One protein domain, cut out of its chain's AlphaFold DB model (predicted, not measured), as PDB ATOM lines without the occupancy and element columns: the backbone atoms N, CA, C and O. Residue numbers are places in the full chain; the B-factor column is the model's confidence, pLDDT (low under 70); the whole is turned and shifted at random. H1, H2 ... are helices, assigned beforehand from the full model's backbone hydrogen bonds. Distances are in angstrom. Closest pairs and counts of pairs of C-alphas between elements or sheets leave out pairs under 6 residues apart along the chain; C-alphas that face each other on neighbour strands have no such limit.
ATOM      1  N   ASP A 121     -40.690  36.901 -10.197       63.41
ATOM      2  CA  ASP A 121     -39.325  37.275  -9.840       63.41
ATOM      3  C   ASP A 121     -38.977  37.218  -8.338       63.41
ATOM      4  O   ASP A 121     -37.908  36.721  -8.006       63.41
ATOM      5  N   TYR A 122     -39.830  37.661  -7.406       76.56
ATOM      6  CA  TYR A 122     -39.550  37.564  -5.963       76.56
ATOM      7  C   TYR A 122     -39.742  36.147  -5.426       76.56
ATOM      8  O   TYR A 122     -38.955  35.709  -4.590       76.56
ATOM      9  N   LEU A 123     -40.762  35.410  -5.881       79.06
ATOM     10  CA  LEU A 123     -40.920  34.006  -5.484       79.06
ATOM     11  C   LEU A 123     -39.770  33.159  -6.042       79.06
ATOM     12  O   LEU A 123     -39.253  32.300  -5.331       79.06
ATOM     13  N   LEU A 124     -39.316  33.455  -7.263       72.75
ATOM     14  CA  LEU A 124     -38.114  32.867  -7.850       72.75
ATOM     15  C   LEU A 124     -36.852  33.259  -7.078       72.75
ATOM     16  O   LEU A 124     -36.050  32.393  -6.752       72.75
ATOM     17  N   GLU A 125     -36.679  34.533  -6.726       80.12
ATOM     18  CA  GLU A 125     -35.533  34.993  -5.937       80.12
ATOM     19  C   GLU A 125     -35.516  34.357  -4.543       80.12
ATOM     20  O   GLU A 125     -34.469  33.911  -4.078       80.12
ATOM     21  N   LYS A 126     -36.675  34.242  -3.889       85.81
ATOM     22  CA  LYS A 126     -36.820  33.532  -2.616       85.81
ATOM     23  C   LYS A 126     -36.483  32.051  -2.767       85.81
ATOM     24  O   LYS A 126     -35.729  31.533  -1.952       85.81
ATOM     25  N   TRP A 127     -36.989  31.398  -3.813       85.88
ATOM     26  CA  TRP A 127     -36.677  30.000  -4.108       85.88
ATOM     27  C   TRP A 127     -35.173  29.800  -4.320       85.88
ATOM     28  O   TRP A 127     -34.593  28.924  -3.692       85.88
ATOM     29  N   LEU A 128     -34.524  30.648  -5.124       78.69
ATOM     30  CA  LEU A 128     -33.079  30.596  -5.361       78.69
ATOM     31  C   LEU A 128     -32.290  30.824  -4.064       78.69
ATOM     32  O   LEU A 128     -31.349  30.086  -3.784       78.69
ATOM     33  N   ASN A 129     -32.681  31.806  -3.251       86.62
ATOM     34  CA  ASN A 129     -32.022  32.074  -1.974       86.62
ATOM     35  C   ASN A 129     -32.155  30.891  -1.008       86.62
ATOM     36  O   ASN A 129     -31.149  30.460  -0.453       86.62
ATOM     37  N   ASP A 130     -33.359  30.333  -0.850       87.12
ATOM     38  CA  ASP A 130     -33.574  29.141  -0.025       87.12
ATOM     39  C   ASP A 130     -32.789  27.939  -0.591       87.12
ATOM     40  O   ASP A 130     -32.235  27.160   0.175       87.12
ATOM     41  N   PHE A 131     -32.683  27.797  -1.917       81.06
ATOM     42  CA  PHE A 131     -31.964  26.698  -2.574       81.06
ATOM     43  C   PHE A 131     -30.456  26.750  -2.285       81.06
ATOM     44  O   PHE A 131     -29.864  25.752  -1.858       81.06
ATOM     45  N   TYR A 132     -29.847  27.927  -2.455       80.25
ATOM     46  CA  TYR A 132     -28.409  28.138  -2.256       80.25
ATOM     47  C   TYR A 132     -27.996  28.381  -0.799       80.25
ATOM     48  O   TYR A 132     -26.793  28.385  -0.522       80.25
ATOM     49  N   ASP A 133     -28.930  28.571   0.140       86.88
ATOM     50  CA  ASP A 133     -28.582  28.776   1.548       86.88
ATOM     51  C   ASP A 133     -28.127  27.474   2.215       86.88
ATOM     52  O   ASP A 133     -28.872  26.790   2.922       86.88
ATOM     53  N   THR A 134     -26.846  27.155   2.027       85.12
ATOM     54  CA  THR A 134     -26.191  25.979   2.603       85.12
ATOM     55  C   THR A 134     -26.183  25.957   4.129       85.12
ATOM     56  O   THR A 134     -25.974  24.891   4.706       85.12
ATOM     57  N   ARG A 135     -26.443  27.093   4.789       90.44
ATOM     58  CA  ARG A 135     -26.456  27.201   6.255       90.44
ATOM     59  C   ARG A 135     -27.735  26.637   6.862       90.44
ATOM     60  O   ARG A 135     -27.751  26.320   8.050       90.44
ATOM     61  N   MET A 136     -28.803  26.511   6.075       85.81
ATOM     62  CA  MET A 136     -30.052  25.919   6.537       85.81
ATOM     63  C   MET A 136     -29.978  24.393   6.594       85.81
ATOM     64  O   MET A 136     -29.450  23.757   5.683       85.81
ATOM     65  N   ASN A 137     -30.606  23.803   7.614       92.44
ATOM     66  CA  ASN A 137     -30.853  22.362   7.663       92.44
ATOM     67  C   ASN A 137     -31.614  21.897   6.401       92.44
ATOM     68  O   ASN A 137     -32.526  22.587   5.937       92.44
ATOM     69  N   VAL A 138     -31.230  20.740   5.853       80.38
ATOM     70  CA  VAL A 138     -31.746  20.210   4.579       80.38
ATOM     71  C   VAL A 138     -33.261  19.992   4.589       80.38
ATOM     72  O   VAL A 138     -33.923  20.320   3.609       80.38
ATOM     73  N   GLU A 139     -33.839  19.542   5.705       81.31
ATOM     74  CA  GLU A 139     -35.280  19.297   5.828       81.31
ATOM     75  C   GLU A 139     -36.063  20.611   5.840       81.31
ATOM     76  O   GLU A 139     -37.061  20.765   5.131       81.31
ATOM     77  N   VAL A 140     -35.565  21.595   6.597       84.06
ATOM     78  CA  VAL A 140     -36.148  22.943   6.650       84.06
ATOM     79  C   VAL A 140     -36.055  23.606   5.277       84.06
ATOM     80  O   VAL A 140     -37.020  24.220   4.816       84.06
ATOM     81  N   ARG A 141     -34.915  23.453   4.597       86.19
ATOM     82  CA  ARG A 141     -34.702  23.969   3.243       86.19
ATOM     83  C   ARG A 141     -35.669  23.334   2.251       86.19
ATOM     84  O   ARG A 141     -36.365  24.051   1.537       86.19
ATOM     85  N   ALA A 142     -35.783  22.008   2.259       79.19
ATOM     86  CA  ALA A 142     -36.711  21.278   1.403       79.19
ATOM     87  C   ALA A 142     -38.170  21.692   1.654       79.19
ATOM     88  O   ALA A 142     -38.923  21.897   0.701       79.19
ATOM     89  N   ALA A 143     -38.574  21.884   2.915       82.12
ATOM     90  CA  ALA A 143     -39.916  22.351   3.258       82.12
ATOM     91  C   ALA A 143     -40.207  23.759   2.711       82.12
ATOM     92  O   ALA A 143     -41.265  23.977   2.113       82.12
ATOM     93  N   ARG A 144     -39.262  24.702   2.847       88.94
ATOM     94  CA  ARG A 144     -39.413  26.059   2.292       88.94
ATOM     95  C   ARG A 144     -39.459  26.064   0.769       88.94
ATOM     96  O   ARG A 144     -40.307  26.745   0.194       88.94
ATOM     97  N   LEU A 145     -38.603  25.274   0.124       85.00
ATOM     98  CA  LEU A 145     -38.595  25.138  -1.331       85.00
ATOM     99  C   LEU A 145     -39.921  24.570  -1.839       85.00
ATOM    100  O   LEU A 145     -40.503  25.149  -2.754       85.00
ATOM    101  N   ARG A 146     -40.456  23.518  -1.202       82.50
ATOM    102  CA  ARG A 146     -41.779  22.959  -1.537       82.50
ATOM    103  C   ARG A 146     -42.893  23.997  -1.414       82.50
ATOM    104  O   ARG A 146     -43.699  24.124  -2.331       82.50
ATOM    105  N   HIS A 147     -42.918  24.759  -0.321       86.31
ATOM    106  CA  HIS A 147     -43.914  25.812  -0.124       86.31
ATOM    107  C   HIS A 147     -43.823  26.892  -1.212       86.31
ATOM    108  O   HIS A 147     -44.827  27.255  -1.821       86.31
ATOM    109  N   THR A 148     -42.620  27.401  -1.490       84.69
ATOM    110  CA  THR A 148     -42.419  28.444  -2.509       84.69
ATOM    111  C   THR A 148     -42.782  27.942  -3.909       84.69
ATOM    112  O   THR A 148     -43.397  28.670  -4.684       84.69
ATOM    113  N   MET A 149     -42.475  26.683  -4.222       83.88
ATOM    114  CA  MET A 149     -42.864  26.062  -5.488       83.88
ATOM    115  C   MET A 149     -44.372  25.906  -5.654       83.88
ATOM    116  O   MET A 149     -44.886  26.149  -6.740       83.88
ATOM    117  N   PHE A 150     -45.077  25.509  -4.596       83.44
ATOM    118  CA  PHE A 150     -46.534  25.395  -4.613       83.44
ATOM    119  C   PHE A 150     -47.206  26.747  -4.888       83.44
ATOM    120  O   PHE A 150     -48.144  26.839  -5.680       83.44
ATOM    121  N   GLU A 151     -46.683  27.819  -4.292       85.69
ATOM    122  CA  GLU A 151     -47.172  29.171  -4.558       85.69
ATOM    123  C   GLU A 151     -46.848  29.638  -5.983       85.69
ATOM    124  O   GLU A 151     -47.706  30.233  -6.631       85.69
ATOM    125  N   LEU A 152     -45.669  29.313  -6.526       80.81
ATOM    126  CA  LEU A 152     -45.354  29.567  -7.937       80.81
ATOM    127  C   LEU A 152     -46.327  28.831  -8.876       80.81
ATOM    128  O   LEU A 152     -46.894  29.441  -9.779       80.81
ATOM    129  N   GLU A 153     -46.573  27.543  -8.644       82.69
ATOM    130  CA  GLU A 153     -47.488  26.705  -9.433       82.69
ATOM    131  C   GLU A 153     -48.910  27.268  -9.477       82.69
ATOM    132  O   GLU A 153     -49.476  27.422 -10.562       82.69
ATOM    133  N   LYS A 154     -49.464  27.658  -8.323       84.44
ATOM    134  CA  LYS A 154     -50.776  28.322  -8.263       84.44
ATOM    135  C   LYS A 154     -50.840  29.578  -9.124       84.44
ATOM    136  O   LYS A 154     -51.884  29.861  -9.703       84.44
ATOM    137  N   ARG A 155     -49.753  30.351  -9.164       79.88
ATOM    138  CA  ARG A 155     -49.697  31.655  -9.843       79.88
ATOM    139  C   ARG A 155     -49.483  31.521 -11.345       79.88
ATOM    140  O   ARG A 155     -49.947  32.377 -12.087       79.88
ATOM    141  N   TYR A 156     -48.782  30.480 -11.786       74.62
ATOM    142  CA  TYR A 156     -48.542  30.237 -13.207       74.62
ATOM    143  C   TYR A 156     -49.701  29.552 -13.918       74.62
ATOM    144  O   TYR A 156     -49.810  29.686 -15.138       74.62
ATOM    145  N   LYS A 157     -50.558  28.845 -13.178       80.06
ATOM    146  CA  LYS A 157     -51.729  28.172 -13.732       80.06
ATOM    147  C   LYS A 157     -52.652  29.170 -14.440       80.06
ATOM    148  O   LYS A 157     -53.109  30.132 -13.822       80.06
ATOM    149  N   GLY A 158     -52.934  28.939 -15.722       76.88
ATOM    150  CA  GLY A 158     -53.778  29.811 -16.541       76.88
ATOM    151  C   GLY A 158     -53.088  31.076 -17.059       76.88
ATOM    152  O   GLY A 158     -53.769  31.994 -17.510       76.88
ATOM    153  N   THR A 159     -51.755  31.155 -16.995       74.75
ATOM    154  CA  THR A 159     -50.985  32.249 -17.611       74.75
ATOM    155  C   THR A 159     -50.416  31.813 -18.961       74.75
ATOM    156  O   THR A 159     -50.083  30.649 -19.149       74.75
ATOM    157  N   GLU A 160     -50.193  32.738 -19.899       69.75
ATOM    158  CA  GLU A 160     -49.544  32.422 -21.192       69.75
ATOM    159  C   GLU A 160     -48.142  31.806 -21.033       69.75
ATOM    160  O   GLU A 160     -47.634  31.121 -21.918       69.75
ATOM    161  N   ARG A 161     -47.509  32.032 -19.876       64.31
ATOM    162  CA  ARG A 161     -46.191  31.486 -19.542       64.31
ATOM    163  C   ARG A 161     -46.266  30.131 -18.829       64.31
ATOM    164  O   ARG A 161     -45.219  29.608 -18.453       64.31
ATOM    165  N   GLU A 162     -47.457  29.566 -18.625       73.00
ATOM    166  CA  GLU A 162     -47.675  28.316 -17.888       73.00
ATOM    167  C   GLU A 162     -46.735  27.211 -18.373       73.00
ATOM    168  O   GLU A 162     -46.004  26.660 -17.562       73.00
ATOM    169  N   ALA A 163     -46.630  26.980 -19.685       64.38
ATOM    170  CA  ALA A 163     -45.788  25.920 -20.244       64.38
ATOM    171  C   ALA A 163     -44.285  26.059 -19.907       64.38
ATOM    172  O   ALA A 163     -43.647  25.078 -19.523       64.38
ATOM    173  N   ILE A 164     -43.718  27.267 -20.019       58.66
ATOM    174  CA  ILE A 164     -42.294  27.531 -19.729       58.66
ATOM    175  C   ILE A 164     -42.031  27.403 -18.227       58.66
ATOM    176  O   ILE A 164     -41.071  26.765 -17.796       58.66
ATOM    177  N   ASN A 165     -42.928  27.961 -17.418       69.06
ATOM    178  CA  ASN A 165     -42.804  27.912 -15.970       69.06
ATOM    179  C   ASN A 165     -43.058  26.509 -15.410       69.06
ATOM    180  O   ASN A 165     -42.517  26.159 -14.365       69.06
ATOM    181  N   TRP A 166     -43.818  25.678 -16.124       72.75
ATOM    182  CA  TRP A 166     -44.029  24.282 -15.761       72.75
ATOM    183  C   TRP A 166     -42.772  23.441 -15.892       72.75
ATOM    184  O   TRP A 166     -42.509  22.605 -15.030       72.75
ATOM    185  N   LEU A 167     -41.967  23.681 -16.928       70.25
ATOM    186  CA  LEU A 167     -40.672  23.017 -17.082       70.25
ATOM    187  C   LEU A 167     -39.706  23.430 -15.970       70.25
ATOM    188  O   LEU A 167     -39.093  22.562 -15.349       70.25
ATOM    189  N   LEU A 168     -39.651  24.728 -15.659       71.44
ATOM    190  CA  LEU A 168     -38.861  25.261 -14.548       71.44
ATOM    191  C   LEU A 168     -39.266  24.613 -13.214       71.44
ATOM    192  O   LEU A 168     -38.426  24.086 -12.491       71.44
ATOM    193  N   LEU A 169     -40.569  24.576 -12.924       72.88
ATOM    194  CA  LEU A 169     -41.103  23.961 -11.711       72.88
ATOM    195  C   LEU A 169     -40.832  22.457 -11.660       72.88
ATOM    196  O   LEU A 169     -40.498  21.938 -10.597       72.88
ATOM    197  N   LYS A 170     -40.938  21.743 -12.784       77.94
ATOM    198  CA  LYS A 170     -40.600  20.315 -12.844       77.94
ATOM    199  C   LYS A 170     -39.117  20.072 -12.551       77.94
ATOM    200  O   LYS A 170     -38.822  19.207 -11.726       77.94
ATOM    201  N   ALA A 171     -38.214  20.857 -13.142       72.69
ATOM    202  CA  ALA A 171     -36.778  20.786 -12.865       72.69
ATOM    203  C   ALA A 171     -36.478  21.066 -11.383       72.69
ATOM    204  O   ALA A 171     -35.799  20.283 -10.718       72.69
ATOM    205  N   SER A 172     -37.085  22.114 -10.821       73.75
ATOM    206  CA  SER A 172     -36.969  22.446  -9.400       73.75
ATOM    207  C   SER A 172     -37.472  21.328  -8.477       73.75
ATOM    208  O   SER A 172     -36.841  21.071  -7.452       73.75
ATOM    209  N   ARG A 173     -38.569  20.626  -8.820       75.25
ATOM    210  CA  ARG A 173     -39.100  19.510  -8.000       75.25
ATOM    211  C   ARG A 173     -38.087  18.387  -7.930       75.25
ATOM    212  O   ARG A 173     -37.808  17.884  -6.846       75.25
ATOM    213  N   TYR A 174     -37.538  18.033  -9.085       73.06
ATOM    214  CA  TYR A 174     -36.520  17.005  -9.193       73.06
ATOM    215  C   TYR A 174     -35.317  17.334  -8.306       73.06
ATOM    216  O   TYR A 174     -34.902  16.531  -7.476       73.06
ATOM    217  N   GLN A 175     -34.831  18.569  -8.392       69.94
ATOM    218  CA  GLN A 175     -33.674  19.023  -7.631       69.94
ATOM    219  C   GLN A 175     -33.920  19.028  -6.114       69.94
ATOM    220  O   GLN A 175     -33.049  18.628  -5.346       69.94
ATOM    221  N   VAL A 176     -35.119  19.418  -5.667       71.94
ATOM    222  CA  VAL A 176     -35.513  19.351  -4.247       71.94
ATOM    223  C   VAL A 176     -35.553  17.908  -3.740       71.94
ATOM    224  O   VAL A 176     -35.130  17.649  -2.612       71.94
ATOM    225  N   LEU A 177     -36.037  16.967  -4.553       73.94
ATOM    226  CA  LEU A 177     -36.101  15.551  -4.185       73.94
ATOM    227  C   LEU A 177     -34.711  14.923  -4.090       73.94
ATOM    228  O   LEU A 177     -34.420  14.248  -3.101       73.94
ATOM    229  N   VAL A 178     -33.834  15.233  -5.051       72.75
ATOM    230  CA  VAL A 178     -32.418  14.837  -5.024       72.75
ATOM    231  C   VAL A 178     -31.729  15.393  -3.773       72.75
ATOM    232  O   VAL A 178     -31.106  14.635  -3.034       72.75
ATOM    233  N   MET A 179     -31.903  16.684  -3.464       67.88
ATOM    234  CA  MET A 179     -31.325  17.289  -2.252       67.88
ATOM    235  C   MET A 179     -31.843  16.666  -0.951       67.88
ATOM    236  O   MET A 179     -31.121  16.641   0.041       67.88
ATOM    237  N   SER A 180     -33.086  16.183  -0.937       66.19
ATOM    238  CA  SER A 180     -33.706  15.594   0.255       66.19
ATOM    239  C   SER A 180     -33.308  14.127   0.478       66.19
ATOM    240  O   SER A 180     -33.784  13.519   1.431       66.19
ATOM    241  N   GLY A 181     -32.483  13.537  -0.399       72.44
ATOM    242  CA  GLY A 181     -32.149  12.108  -0.352       72.44
ATOM    243  C   GLY A 181     -33.342  11.193  -0.651       72.44
ATOM    244  O   GLY A 181     -33.306  10.002  -0.348       72.44
ATOM    245  N   LEU A 182     -34.414  11.730  -1.247       69.00
ATOM    246  CA  LEU A 182     -35.666  11.018  -1.510       69.00
ATOM    247  C   LEU A 182     -35.629  10.314  -2.872       69.00
ATOM    248  O   LEU A 182     -36.529  10.479  -3.694       69.00
ATOM    249  N   GLN A 183     -34.592   9.501  -3.103       66.50
ATOM    250  CA  GLN A 183     -34.363   8.802  -4.374       66.50
ATOM    251  C   GLN A 183     -35.595   7.996  -4.823       66.50
ATOM    252  O   GLN A 183     -36.023   8.089  -5.967       66.50
ATOM    253  N   ALA A 184     -36.246   7.287  -3.896       66.81
ATOM    254  CA  ALA A 184     -37.434   6.488  -4.194       66.81
ATOM    255  C   ALA A 184     -38.646   7.329  -4.644       66.81
ATOM    256  O   ALA A 184     -39.516   6.837  -5.363       66.81
ATOM    257  N   GLU A 185     -38.742   8.586  -4.211       66.94
ATOM    258  CA  GLU A 185     -39.814   9.501  -4.610       66.94
ATOM    259  C   GLU A 185     -39.496  10.170  -5.953       66.94
ATOM    260  O   GLU A 185     -40.382  10.302  -6.802       66.94
ATOM    261  N   THR A 186     -38.214  10.457  -6.199       66.19
ATOM    262  CA  THR A 186     -37.680  10.816  -7.519       66.19
ATOM    263  C   THR A 186     -38.000   9.738  -8.558       66.19
ATOM    264  O   THR A 186     -38.608  10.039  -9.587       66.19
ATOM    265  N   ASP A 187     -37.702   8.470  -8.259       69.62
ATOM    266  CA  ASP A 187     -37.946   7.337  -9.159       69.62
ATOM    267  C   ASP A 187     -39.440   7.131  -9.444       69.62
ATOM    268  O   ASP A 187     -39.827   6.802 -10.568       69.62
ATOM    269  N   LYS A 188     -40.311   7.357  -8.448       72.75
ATOM    270  CA  LYS A 188     -41.773   7.326  -8.634       72.75
ATOM    271  C   LYS A 188     -42.247   8.420  -9.583       72.75
ATOM    272  O   LYS A 188     -43.115   8.154 -10.409       72.75
ATOM    273  N   ILE A 189     -41.697   9.629  -9.480       66.81
ATOM    274  CA  ILE A 189     -42.065  10.750 -10.353       66.81
ATOM    275  C   ILE A 189     -41.572  10.517 -11.781       66.81
ATOM    276  O   ILE A 189     -42.350  10.734 -12.710       66.81
ATOM    277  N   ILE A 190     -40.347  10.008 -11.959       66.12
ATOM    278  CA  ILE A 190     -39.836   9.588 -13.272       66.12
ATOM    279  C   ILE A 190     -40.775   8.529 -13.871       66.12
ATOM    280  O   ILE A 190     -41.307   8.726 -14.963       66.12
ATOM    281  N   LYS A 191     -41.071   7.452 -13.125       74.19
ATOM    282  CA  LYS A 191     -41.941   6.353 -13.587       74.19
ATOM    283  C   LYS A 191     -43.387   6.776 -13.863       74.19
ATOM    284  O   LYS A 191     -44.031   6.232 -14.757       74.19
ATOM    285  N   ALA A 192     -43.931   7.722 -13.098       66.44
ATOM    286  CA  ALA A 192     -45.285   8.232 -13.315       66.44
ATOM    287  C   ALA A 192     -45.392   9.077 -14.595       66.44
ATOM    288  O   ALA A 192     -46.469   9.161 -15.178       66.44
ATOM    289  N   SER A 207     -32.851  14.478 -21.325       52.97
ATOM    290  CA  SER A 207     -31.697  13.788 -20.763       52.97
ATOM    291  C   SER A 207     -31.142  14.562 -19.566       52.97
ATOM    292  O   SER A 207     -31.250  15.790 -19.494       52.97
ATOM    293  N   GLU A 208     -30.497  13.855 -18.640       55.09
ATOM    294  CA  GLU A 208     -29.721  14.448 -17.544       55.09
ATOM    295  C   GLU A 208     -28.849  15.621 -18.027       55.09
ATOM    296  O   GLU A 208     -28.757  16.646 -17.357       55.09
ATOM    297  N   LYS A 209     -28.333  15.529 -19.260       57.59
ATOM    298  CA  LYS A 209     -27.616  16.598 -19.955       57.59
ATOM    299  C   LYS A 209     -28.452  17.863 -20.175       57.59
ATOM    300  O   LYS A 209     -27.956  18.940 -19.887       57.59
ATOM    301  N   VAL A 210     -29.705  17.771 -20.623       55.03
ATOM    302  CA  VAL A 210     -30.581  18.949 -20.803       55.03
ATOM    303  C   VAL A 210     -30.965  19.557 -19.454       55.03
ATOM    304  O   VAL A 210     -31.043  20.776 -19.336       55.03
ATOM    305  N   PHE A 211     -31.159  18.742 -18.411       55.06
ATOM    306  CA  PHE A 211     -31.381  19.266 -17.059       55.06
ATOM    307  C   PHE A 211     -30.134  19.941 -16.487       55.06
ATOM    308  O   PHE A 211     -30.258  20.999 -15.870       55.06
ATOM    309  N   HIS A 212     -28.948  19.370 -16.696       59.16
ATOM    310  CA  HIS A 212     -27.686  20.001 -16.324       59.16
ATOM    311  C   HIS A 212     -27.447  21.289 -17.107       59.16
ATOM    312  O   HIS A 212     -27.220  22.313 -16.479       59.16
ATOM    313  N   GLU A 213     -27.616  21.291 -18.427       62.97
ATOM    314  CA  GLU A 213     -27.486  22.492 -19.261       62.97
ATOM    315  C   GLU A 213     -28.496  23.578 -18.860       62.97
ATOM    316  O   GLU A 213     -28.120  24.739 -18.715       62.97
ATOM    317  N   LEU A 214     -29.760  23.217 -18.598       58.44
ATOM    318  CA  LEU A 214     -30.781  24.162 -18.132       58.44
ATOM    319  C   LEU A 214     -30.447  24.713 -16.740       58.44
ATOM    320  O   LEU A 214     -30.600  25.907 -16.490       58.44
ATOM    321  N   THR A 215     -29.971  23.856 -15.835       55.31
ATOM    322  CA  THR A 215     -29.548  24.260 -14.487       55.31
ATOM    323  C   THR A 215     -28.336  25.188 -14.556       55.31
ATOM    324  O   THR A 215     -28.314  26.223 -13.890       55.31
ATOM    325  N   GLU A 216     -27.343  24.862 -15.381       62.12
ATOM    326  CA  GLU A 216     -26.149  25.678 -15.598       62.12
ATOM    327  C   GLU A 216     -26.485  27.023 -16.244       62.12
ATOM    328  O   GLU A 216     -25.966  28.054 -15.807       62.12
ATOM    329  N   ASP A 217     -27.375  27.048 -17.238       61.03
ATOM    330  CA  ASP A 217     -27.803  28.292 -17.875       61.03
ATOM    331  C   ASP A 217     -28.604  29.168 -16.906       61.03
ATOM    332  O   ASP A 217     -28.345  30.367 -16.789       61.03
ATOM    333  N   MET A 218     -29.485  28.572 -16.095       59.09
ATOM    334  CA  MET A 218     -30.170  29.283 -15.013       59.09
ATOM    335  C   MET A 218     -29.189  29.859 -13.987       59.09
ATOM    336  O   MET A 218     -29.331  31.020 -13.588       59.09
ATOM    337  N   ILE A 219     -28.182  29.088 -13.563       59.72
ATOM    338  CA  ILE A 219     -27.119  29.558 -12.658       59.72
ATOM    339  C   ILE A 219     -26.364  30.726 -13.294       59.72
ATOM    340  O   ILE A 219     -26.143  31.755 -12.645       59.72
ATOM    341  N   ARG A 220     -26.003  30.603 -14.574       72.31
ATOM    342  CA  ARG A 220     -25.291  31.630 -15.340       72.31
ATOM    343  C   ARG A 220     -26.118  32.913 -15.443       72.31
ATOM    344  O   ARG A 220     -25.613  33.981 -15.086       72.31
ATOM    345  N   GLN A 221     -27.383  32.821 -15.842       59.31
ATOM    346  CA  GLN A 221     -28.328  33.944 -15.936       59.31
ATOM    347  C   GLN A 221     -28.548  34.628 -14.582       59.31
ATOM    348  O   GLN A 221     -28.475  35.857 -14.474       59.31
ATOM    349  N   SER A 222     -28.745  33.842 -13.522       50.66
ATOM    350  CA  SER A 222     -28.915  34.349 -12.155       50.66
ATOM    351  C   SER A 222     -27.669  35.100 -11.683       50.66
ATOM    352  O   SER A 222     -27.764  36.209 -11.150       50.66
ATOM    353  N   THR A 223     -26.485  34.547 -11.953       61.16
ATOM    354  CA  THR A 223     -25.192  35.158 -11.612       61.16
ATOM    355  C   THR A 223     -24.971  36.470 -12.368       61.16
ATOM    356  O   THR A 223     -24.562  37.470 -11.768       61.16
ATOM    357  N   ILE A 224     -25.286  36.510 -13.668       73.94
ATOM    358  CA  ILE A 224     -25.220  37.731 -14.489       73.94
ATOM    359  C   ILE A 224     -26.166  38.799 -13.929       73.94
ATOM    360  O   ILE A 224     -25.760  39.949 -13.732       73.94
ATOM    361  N   THR A 225     -27.401  38.414 -13.613       62.31
ATOM    362  CA  THR A 225     -28.424  39.308 -13.056       62.31
ATOM    363  C   THR A 225     -27.979  39.879 -11.710       62.31
ATOM    364  O   THR A 225     -28.020  41.093 -11.500       62.31
ATOM    365  N   GLN A 226     -27.453  39.040 -10.816       61.19
ATOM    366  CA  GLN A 226     -26.927  39.477  -9.523       61.19
ATOM    367  C   GLN A 226     -25.725  40.425  -9.683       61.19
ATOM    368  O   GLN A 226     -25.632  41.447  -8.993       61.19
ATOM    369  N   ALA A 227     -24.816  40.135 -10.618       75.94
ATOM    370  CA  ALA A 227     -23.683  41.002 -10.930       75.94
ATOM    371  C   ALA A 227     -24.129  42.364 -11.492       75.94
ATOM    372  O   ALA A 227     -23.546  43.396 -11.138       75.94
ATOM    373  N   ASN A 228     -25.177  42.392 -12.320       79.81
ATOM    374  CA  ASN A 228     -25.776  43.620 -12.850       79.81
ATOM    375  C   ASN A 228     -26.391  44.463 -11.736       79.81
ATOM    376  O   ASN A 228     -25.977  45.611 -11.566       79.81
ATOM    377  N   ARG A 229     -27.234  43.863 -10.887       70.62
ATOM    378  CA  ARG A 229     -27.809  44.533  -9.709       70.62
ATOM    379  C   ARG A 229     -26.720  45.120  -8.804       70.62
ATOM    380  O   ARG A 229     -26.816  46.255  -8.346       70.62
ATOM    381  N   LYS A 230     -25.621  44.387  -8.580       87.12
ATOM    382  CA  LYS A 230     -24.479  44.875  -7.782       87.12
ATOM    383  C   LYS A 230     -23.757  46.054  -8.444       87.12
ATOM    384  O   LYS A 230     -23.292  46.954  -7.740       87.12
ATOM    385  N   ARG A 231     -23.630  46.056  -9.776       92.06
ATOM    386  CA  ARG A 231     -23.070  47.190 -10.533       92.06
ATOM    387  C   ARG A 231     -23.986  48.408 -10.461       92.06
ATOM    388  O   ARG A 231     -23.489  49.500 -10.205       92.06
ATOM    389  N   GLU A 232     -25.291  48.229 -10.616       85.62
ATOM    390  CA  GLU A 232     -26.288  49.300 -10.507       85.62
ATOM    391  C   GLU A 232     -26.328  49.904  -9.107       85.62
ATOM    392  O   GLU A 232     -26.214  51.118  -8.970       85.62
ATOM    393  N   ALA A 233     -26.331  49.078  -8.059       81.88
ATOM    394  CA  ALA A 233     -26.260  49.557  -6.681       81.88
ATOM    395  C   ALA A 233     -24.990  50.389  -6.413       81.88
ATOM    396  O   ALA A 233     -25.034  51.378  -5.682       81.88
ATOM    397  N   LYS A 234     -23.846  50.026  -7.015       92.00
ATOM    398  CA  LYS A 234     -22.622  50.845  -6.948       92.00
ATOM    399  C   LYS A 234     -22.763  52.163  -7.712       92.00
ATOM    400  O   LYS A 234     -22.317  53.187  -7.207       92.00
ATOM    401  N   ARG A 235     -23.374  52.149  -8.902       91.88
ATOM    402  CA  ARG A 235     -23.634  53.369  -9.686       91.88
ATOM    403  C   ARG A 235     -24.556  54.325  -8.929       91.88
ATOM    404  O   ARG A 235     -24.221  55.497  -8.822       91.88
ATOM    405  N   ALA A 236     -25.632  53.815  -8.331       84.19
ATOM    406  CA  ALA A 236     -26.559  54.601  -7.517       84.19
ATOM    407  C   ALA A 236     -25.856  55.250  -6.310       84.19
ATOM    408  O   ALA A 236     -26.005  56.445  -6.074       84.19
ATOM    409  N   LYS A 237     -25.004  54.499  -5.597       87.12
ATOM    410  CA  LYS A 237     -24.196  55.048  -4.493       87.12
ATOM    411  C   LYS A 237     -23.240  56.154  -4.943       87.12
ATOM    412  O   LYS A 237     -23.083  57.142  -4.236       87.12
ATOM    413  N   ASN A 238     -22.616  56.001  -6.109       85.38
ATOM    414  CA  ASN A 238     -21.703  57.010  -6.646       85.38
ATOM    415  C   ASN A 238     -22.439  58.265  -7.141       85.38
ATOM    416  O   ASN A 238     -21.888  59.355  -7.030       85.38
TER     417      ASN A 238
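AT A GLANCE: This is residues 121 to 192 and 207 to 238 of the 360 residues of an uncharacterized protein of Sphaeroforma arctica JP610 (UniProt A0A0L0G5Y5). One long helix, H5, crosses close by a small bundle of three side-by-side helices, H1 to H3, with short H4 folded back on H3's residues 174 to 178; residues 223 to 238 of H5 stick out. The printed part has 104 residues with five named helices, H1 to H5 in order, and no named strand: all helix. It is only just loose, close to compact, with a radius of gyration of the C-alphas of 15.5 A, spanning 54 by 36 by 28 A.

IN THESE COORDINATES: H5, residues 208 to 238, is 44.7 A long and ends at C-alpha 238, (-21.703, 57.010, -6.646). H1, residues 121 to 132, 16.1 A, begins at C-alpha 121, (-39.325, 37.275, -9.840). H2 is residues 138 to 156, 26.4 A; H3 162 to 179, 25.2 A; H4 183 to 192, 14.1 A.

HOW THE PARTS SIT: H5 is close to H3 but not clearly touching, about perpendicular at 79 degrees; the closest C-alphas, Ala 171 and Phe 211, are 7.0 A apart. H3 and H2 touch as a hairpin, closest C-alphas Glu 162 and Tyr 156, 5.1 A, tilt a shallow 10 degrees. H2 and H1 touch as a hairpin, Leu 145 and Trp 127, 5.9 A. In H1 to H5 every O i to N i+4 pair is within hydrogen-bond range.

THE WHOLE: Residues 193 to 206 are cut out, C-alphas 192 and 207 being 16.5 A apart. Mean pLDDT of the printed part is 74.2; residues 207 to 219 are among those under 70.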